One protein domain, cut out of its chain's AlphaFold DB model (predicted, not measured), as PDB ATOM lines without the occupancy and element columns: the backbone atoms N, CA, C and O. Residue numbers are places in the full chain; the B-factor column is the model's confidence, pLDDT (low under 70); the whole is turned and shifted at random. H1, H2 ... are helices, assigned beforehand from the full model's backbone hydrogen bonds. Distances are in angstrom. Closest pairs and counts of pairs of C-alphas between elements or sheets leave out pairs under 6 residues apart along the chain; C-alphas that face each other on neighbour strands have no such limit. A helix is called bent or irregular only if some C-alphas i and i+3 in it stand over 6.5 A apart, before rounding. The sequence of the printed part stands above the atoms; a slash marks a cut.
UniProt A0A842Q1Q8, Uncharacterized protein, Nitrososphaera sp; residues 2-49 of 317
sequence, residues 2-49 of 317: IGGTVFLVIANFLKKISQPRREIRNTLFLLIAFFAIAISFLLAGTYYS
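Overview. This is residues 2 to 49 of the 317 residues of an uncharacterized protein of Nitrososphaera sp (UniProt A0A842Q1Q8). Two helices joined by a tight turn make a long helical hairpin, H1 and H2 side by side and running opposite ways, nearest to each other at the end by the turn and spreading somewhat from there. H2 is the longer helix, and its last residues, 39 to 43, run on past H1 and stick out together with the tail, residues 44 to 49. The printed part has 48 residues with two named helices, H1 then H2, and no named strand: the class is all helix. The whole is loose, with a radius of gyration of the C-alphas of 12.9 A, and is a rod spanning 39 by 18 by 10 A.

Arrangement. From the first printed residue, H1, residues 2 to 17, leads through a tight link of 5 residues to H2, residues 23 to 43. The two helices form a helical hairpin. They touch, with 8 pairs of C-alphas within 8 A; the closest are the C-alphas of Lys 15 and Glu 23, 5.8 A apart. Their centres are 12.0 A apart. Their lines stand at a shallow tilt of 26 degrees, and they run opposite ways. In H1 and H2 every O i to N i+4 pair is within hydrogen-bond range.

Along the chain. H1 begins at C-alpha 2, at (130.384, 94.659, 104.422), and ends at C-alpha 17, 22.9 A away. H2 begins at C-alpha 23, at (129.629, 75.909, 118.536), and ends at C-alpha 43, at (121.051, 104.967, 118.435), a length of 30.3 A. Neither helix is bent.

Size, cuts and confidence. The two C-alphas farthest apart are those of Arg 21 and Tyr 48, at 40.6 A. Residues 39 to 49, of which 39 to 43 belong to H2, stand free; the body without them spans 27 by 17 by 9 A. The printed part has no cut. The mean pLDDT of the printed part is 81.3, and residue 49 is under 70.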
ATOM      1  N   ILE A   2     129.137  94.943 103.671       73.06
ATOM      2  CA  ILE A   2     130.384  94.659 104.422       73.06
ATOM      3  C   ILE A   2     130.135  93.988 105.788       73.06
ATOM      4  O   ILE A   2     130.774  92.988 106.103       73.06
ATOM      5  N   GLY A   3     129.166  94.472 106.575       76.12
ATOM      6  CA  GLY A   3     128.895  93.931 107.917       76.12
ATOM      7  C   GLY A   3     128.488  92.452 107.934       76.12
ATOM      8  O   GLY A   3     128.949  91.701 108.789       76.12
ATOM      9  N   GLY A   4     127.690  92.006 106.958       76.56
ATOM     10  CA  GLY A   4     127.277  90.601 106.847       76.56
ATOM     11  C   GLY A   4     128.434  89.675 106.465       76.56
ATOM     12  O   GLY A   4     128.571  88.590 107.025       76.56
ATOM     13  N   THR A   5     129.317  90.120 105.567       81.00
ATOM     14  CA  THR A   5     130.530  89.373 105.203       81.00
ATOM     15  C   THR A   5     131.494  89.279 106.383       81.00
ATOM     16  O   THR A   5     132.005  88.198 106.665       81.00
ATOM     17  N   VAL A   6     131.695  90.376 107.121       83.62
ATOM     18  CA  VAL A   6     132.514  90.390 108.344       83.62
ATOM     19  C   VAL A   6     131.943  89.429 109.386       83.62
ATOM     20  O   VAL A   6     132.685  88.611 109.929       83.62
ATOM     21  N   PHE A   7     130.626  89.453 109.606       85.75
ATOM     22  CA  PHE A   7     129.960  88.499 110.492       85.75
ATOM     23  C   PHE A   7     130.204  87.051 110.058       85.75
ATOM     24  O   PHE A   7     130.589  86.234 110.888       85.75
ATOM     25  N   LEU A   8     130.042  86.726 108.770       82.56
ATOM     26  CA  LEU A   8     130.266  85.372 108.252       82.56
ATOM     27  C   LEU A   8     131.713  84.903 108.426       82.56
ATOM     28  O   LEU A   8     131.937  83.761 108.824       82.56
ATOM     29  N   VAL A   9     132.692  85.772 108.163       84.81
ATOM     30  CA  VAL A   9     134.117  85.455 108.348       84.81
ATOM     31  C   VAL A   9     134.411  85.170 109.820       84.81
ATOM     32  O   VAL A   9     135.012  84.141 110.138       84.81
ATOM     33  N   ILE A  10     133.933  86.030 110.723       83.69
ATOM     34  CA  ILE A  10     134.117  85.858 112.169       83.69
ATOM     35  C   ILE A  10     133.394  84.599 112.655       83.69
ATOM     36  O   ILE A  10     133.978  83.811 113.395       83.69
ATOM     37  N   ALA A  11     132.161  84.363 112.202       82.69
ATOM     38  CA  ALA A  11     131.383  83.180 112.544       82.69
ATOM     39  C   ALA A  11     132.087  81.897 112.085       82.69
ATOM     40  O   ALA A  11     132.184  80.950 112.860       82.69
ATOM     41  N   ASN A  12     132.629  81.866 110.866       83.62
ATOM     42  CA  ASN A  12     133.349  80.706 110.343       83.62
ATOM     43  C   ASN A  12     134.642  80.429 111.134       83.62
ATOM     44  O   ASN A  12     134.956  79.283 111.458       83.62
ATOM     45  N   PHE A  13     135.362  81.482 111.526       83.31
ATOM     46  CA  PHE A  13     136.547  81.353 112.375       83.31
ATOM     47  C   PHE A  13     136.194  80.846 113.783       83.31
ATOM     48  O   PHE A  13     136.839  79.934 114.304       83.31
ATOM     49  N   LEU A  14     135.108  81.361 114.368       81.69
ATOM     50  CA  LEU A  14     134.570  80.911 115.654       81.69
ATOM     51  C   LEU A  14     134.133  79.447 115.621       81.69
ATOM     52  O   LEU A  14     134.386  78.724 116.586       81.69
ATOM     53  N   LYS A  15     133.524  78.999 114.517       78.88
ATOM     54  CA  LYS A  15     133.179  77.590 114.304       78.88
ATOM     55  C   LYS A  15     134.418  76.701 114.265       78.88
ATOM     56  O   LYS A  15     134.435  75.667 114.917       78.88
ATOM     57  N   LYS A  16     135.482  77.134 113.580       79.50
ATOM     58  CA  LYS A  16     136.739  76.373 113.465       79.50
ATOM     59  C   LYS A  16     137.479  76.203 114.800       79.50
ATOM     60  O   LYS A  16     138.188  75.218 114.976       79.50
ATOM     61  N   ILE A  17     137.328  77.152 115.726       80.94
ATOM     62  CA  ILE A  17     137.999  77.147 117.041       80.94
ATOM     63  C   ILE A  17     137.127  76.513 118.136       80.94
ATOM     64  O   ILE A  17     137.640  75.996 119.130       80.94
ATOM     65  N   SER A  18     135.802  76.546 117.986       75.56
ATOM     66  CA  SER A  18     134.873  76.071 119.014       75.56
ATOM     67  C   SER A  18     134.712  74.550 118.997       75.56
ATOM     68  O   SER A  18     134.636  73.917 117.952       75.56
ATOM     69  N   GLN A  19     134.574  73.951 120.182       74.50
ATOM     70  CA  GLN A  19     134.174  72.545 120.301       74.50
ATOM     71  C   GLN A  19     132.735  72.340 119.781       74.50
ATOM     72  O   GLN A  19     131.879  73.186 120.061       74.50
ATOM     73  N   PRO A  20     132.405  71.192 119.155       70.81
ATOM     74  CA  PRO A  20     131.107  70.960 118.503       70.81
ATOM     75  C   PRO A  20     129.896  71.083 119.446       70.81
ATOM     76  O   PRO A  20     128.814  71.479 119.030       70.81
ATOM     77  N   ARG A  21     130.067  70.833 120.755       70.94
ATOM     78  CA  ARG A  21     129.009  71.051 121.766       70.94
ATOM     79  C   ARG A  21     128.747  72.523 122.105       70.94
ATOM     80  O   ARG A  21     127.685  72.839 122.629       70.94
ATOM     81  N   ARG A  22     129.719  73.413 121.888       77.69
ATOM     82  CA  ARG A  22     129.643  74.848 122.233       77.69
ATOM     83  C   ARG A  22     129.512  75.746 121.006       77.69
ATOM     84  O   ARG A  22     129.216  76.924 121.178       77.69
ATOM     85  N   GLU A  23     129.690  75.192 119.809       78.38
ATOM     86  CA  GLU A  23     129.629  75.909 118.536       78.38
ATOM     87  C   GLU A  23     128.348  76.741 118.418       78.38
ATOM     88  O   GLU A  23     128.444  77.960 118.350       78.38
ATOM     89  N   ILE A  24     127.169  76.109 118.519       78.00
ATOM     90  CA  ILE A  24     125.854  76.768 118.381       78.00
ATOM     91  C   ILE A  24     125.679  77.918 119.379       78.00
ATOM     92  O   ILE A  24     125.189  78.990 119.030       78.00
ATOM     93  N   ARG A  25     126.093  77.720 120.634       82.00
ATOM     94  CA  ARG A  25     125.974  78.748 121.676       82.00
ATOM     95  C   ARG A  25     126.880  79.943 121.380       82.00
ATOM     96  O   ARG A  25     126.469  81.084 121.566       82.00
ATOM     97  N   ASN A  26     128.105  79.680 120.933       83.81
ATOM     98  CA  ASN A  26     129.085  80.719 120.645       83.81
ATOM     99  C   ASN A  26     128.703  81.521 119.387       83.81
ATOM    100  O   ASN A  26     128.835  82.743 119.394       83.81
ATOM    101  N   THR A  27     128.168  80.879 118.339       81.94
ATOM    102  CA  THR A  27     127.620  81.593 117.171       81.94
ATOM    103  C   THR A  27     126.352  82.369 117.503       81.94
ATOM    104  O   THR A  27     126.193  83.480 117.002       81.94
ATOM    105  N   LEU A  28     125.478  81.855 118.375       84.56
ATOM    106  CA  LEU A  28     124.306  82.603 118.840       84.56
ATOM    107  C   LEU A  28     124.716  83.860 119.622       84.56
ATOM    108  O   LEU A  28     124.171  84.934 119.388       84.56
ATOM    109  N   PHE A  29     125.707  83.748 120.509       87.31
ATOM    110  CA  PHE A  29     126.227  84.898 121.249       87.31
ATOM    111  C   PHE A  29     126.852  85.942 120.315       87.31
ATOM    112  O   PHE A  29     126.591  87.133 120.467       87.31
ATOM    113  N   LEU A  30     127.614  85.499 119.308       87.38
ATOM    114  CA  LEU A  30     128.152  86.382 118.272       87.38
ATOM    115  C   LEU A  30     127.032  87.107 117.511       87.38
ATOM    116  O   LEU A  30     127.152  88.301 117.254       87.38
ATOM    117  N   LEU A  31     125.948  86.407 117.163       87.25
ATOM    118  CA  LEU A  31     124.802  87.000 116.474       87.25
ATOM    119  C   LEU A  31     124.136  88.085 117.332       87.25
ATOM    120  O   LEU A  31     123.886  89.183 116.843       87.25
ATOM    121  N   ILE A  32     123.901  87.803 118.617       89.00
ATOM    122  CA  ILE A  32     123.328  88.773 119.562       89.00
ATOM    123  C   ILE A  32     124.246  89.990 119.702       89.00
ATOM    124  O   ILE A  32     123.776  91.122 119.616       89.00
ATOM    125  N   ALA A  33     125.553  89.772 119.865       88.88
ATOM    126  CA  ALA A  33     126.531  90.852 119.955       88.88
ATOM    127  C   ALA A  33     126.560  91.703 118.675       88.88
ATOM    128  O   ALA A  33     126.575  92.928 118.754       88.88
ATOM    129  N   PHE A  34     126.502  91.072 117.500       88.94
ATOM    130  CA  PHE A  34     126.446  91.764 116.215       88.94
ATOM    131  C   PHE A  34     125.218  92.679 116.109       88.94
ATOM    132  O   PHE A  34     125.357  93.850 115.755       88.94
ATOM    133  N   PHE A  35     124.029  92.188 116.480       88.50
ATOM    134  CA  PHE A  35     122.817  93.010 116.501       88.50
ATOM    135  C   PHE A  35     122.873  94.120 117.555       88.50
ATOM    136  O   PHE A  35     122.484  95.247 117.262       88.50
ATOM    137  N   ALA A  36     123.391  93.844 118.754       89.31
ATOM    138  CA  ALA A  36     123.530  94.849 119.807       89.31
ATOM    139  C   ALA A  36     124.468  95.996 119.388       89.31
ATOM    140  O   ALA A  36     124.155  97.165 119.615       89.31
ATOM    141  N   ILE A  37     125.582  95.672 118.721       87.19
ATOM    142  CA  ILE A  37     126.501  96.662 118.148       87.19
ATOM    143  C   ILE A  37     125.788  97.469 117.060       87.19
ATOM    144  O   ILE A  37     125.822  98.696 117.099       87.19
ATOM    145  N   ALA A  38     125.094  96.807 116.128       83.94
ATOM    146  CA  ALA A  38     124.366  97.488 115.057       83.94
ATOM    147  C   ALA A  38     123.306  98.467 115.599       83.94
ATOM    148  O   ALA A  38     123.242  99.609 115.153       83.94
ATOM    149  N   ILE A  39     122.524  98.055 116.602       85.75
ATOM    150  CA  ILE A  39     121.525  98.911 117.260       85.75
ATOM    151  C   ILE A  39     122.199 100.079 117.987       85.75
ATOM    152  O   ILE A  39     121.731 101.209 117.886       85.75
ATOM    153  N   SER A  40     123.317  99.837 118.674       85.38
ATOM    154  CA  SER A  40     124.061 100.898 119.365       85.38
ATOM    155  C   SER A  40     124.570 101.964 118.390       85.38
ATOM    156  O   SER A  40     124.456 103.152 118.675       85.38
ATOM    157  N   PHE A  41     125.060 101.561 117.212       82.94
ATOM    158  CA  PHE A  41     125.457 102.490 116.147       82.94
ATOM    159  C   PHE A  41     124.280 103.292 115.579       82.94
ATOM    160  O   PHE A  41     124.447 104.469 115.263       82.94
ATOM    161  N   LEU A  42     123.097 102.680 115.459       81.19
ATOM    162  CA  LEU A  42     121.886 103.381 115.023       81.19
ATOM    163  C   LEU A  42     121.442 104.426 116.056       81.19
ATOM    164  O   LEU A  42     121.148 105.561 115.691       81.19
ATOM    165  N   LEU A  43     121.442 104.069 117.342       83.19
ATOM    166  CA  LEU A  43     121.051 104.967 118.435       83.19
ATOM    167  C   LEU A  43     122.056 106.100 118.670       83.19
ATOM    168  O   LEU A  43     121.657 107.193 119.062       83.19
ATOM    169  N   ALA A  44     123.343 105.868 118.403       84.69
ATOM    170  CA  ALA A  44     124.384 106.889 118.507       84.69
ATOM    171  C   ALA A  44     124.244 108.018 117.465       84.69
ATOM    172  O   ALA A  44     124.985 108.994 117.528       84.69
ATOM    173  N   GLY A  45     123.332 107.892 116.490       77.62
ATOM    174  CA  GLY A  45     123.051 108.935 115.499       77.62
ATOM    175  C   GLY A  45     124.185 109.188 114.500       77.62
ATOM    176  O   GLY A  45     124.074 110.065 113.651       77.62
ATOM    177  N   THR A  46     125.268 108.408 114.552       74.00
ATOM    178  CA  THR A  46     126.429 108.525 113.654       74.00
ATOM    179  C   THR A  46     126.174 107.958 112.254       74.00
ATOM    180  O   THR A  46     127.061 107.977 111.403       74.00
ATOM    181  N   TYR A  47     124.989 107.390 112.018       71.88
ATOM    182  CA  TYR A  47     124.618 106.777 110.750       71.88
ATOM    183  C   TYR A  47     123.901 107.785 109.849       71.88
ATOM    184  O   TYR A  47     122.818 108.269 110.180       71.88
ATOM    185  N   TYR A  48     124.473 108.055 108.676       72.12
ATOM    186  CA  TYR A  48     123.757 108.746 107.609       72.12
ATOM    187  C   TYR A  48     122.653 107.834 107.080       72.12
ATOM    188  O   TYR A  48     122.936 106.757 106.554       72.12
ATOM    189  N   SER A  49     121.401 108.270 107.228       69.50
ATOM    190  CA  SER A  49     120.251 107.536 106.704       69.50
ATOM    191  C   SER A  49     120.430 107.259 105.210       69.50
ATOM    192  O   SER A  49     120.860 108.126 104.447       69.50
TER     193      SER A  49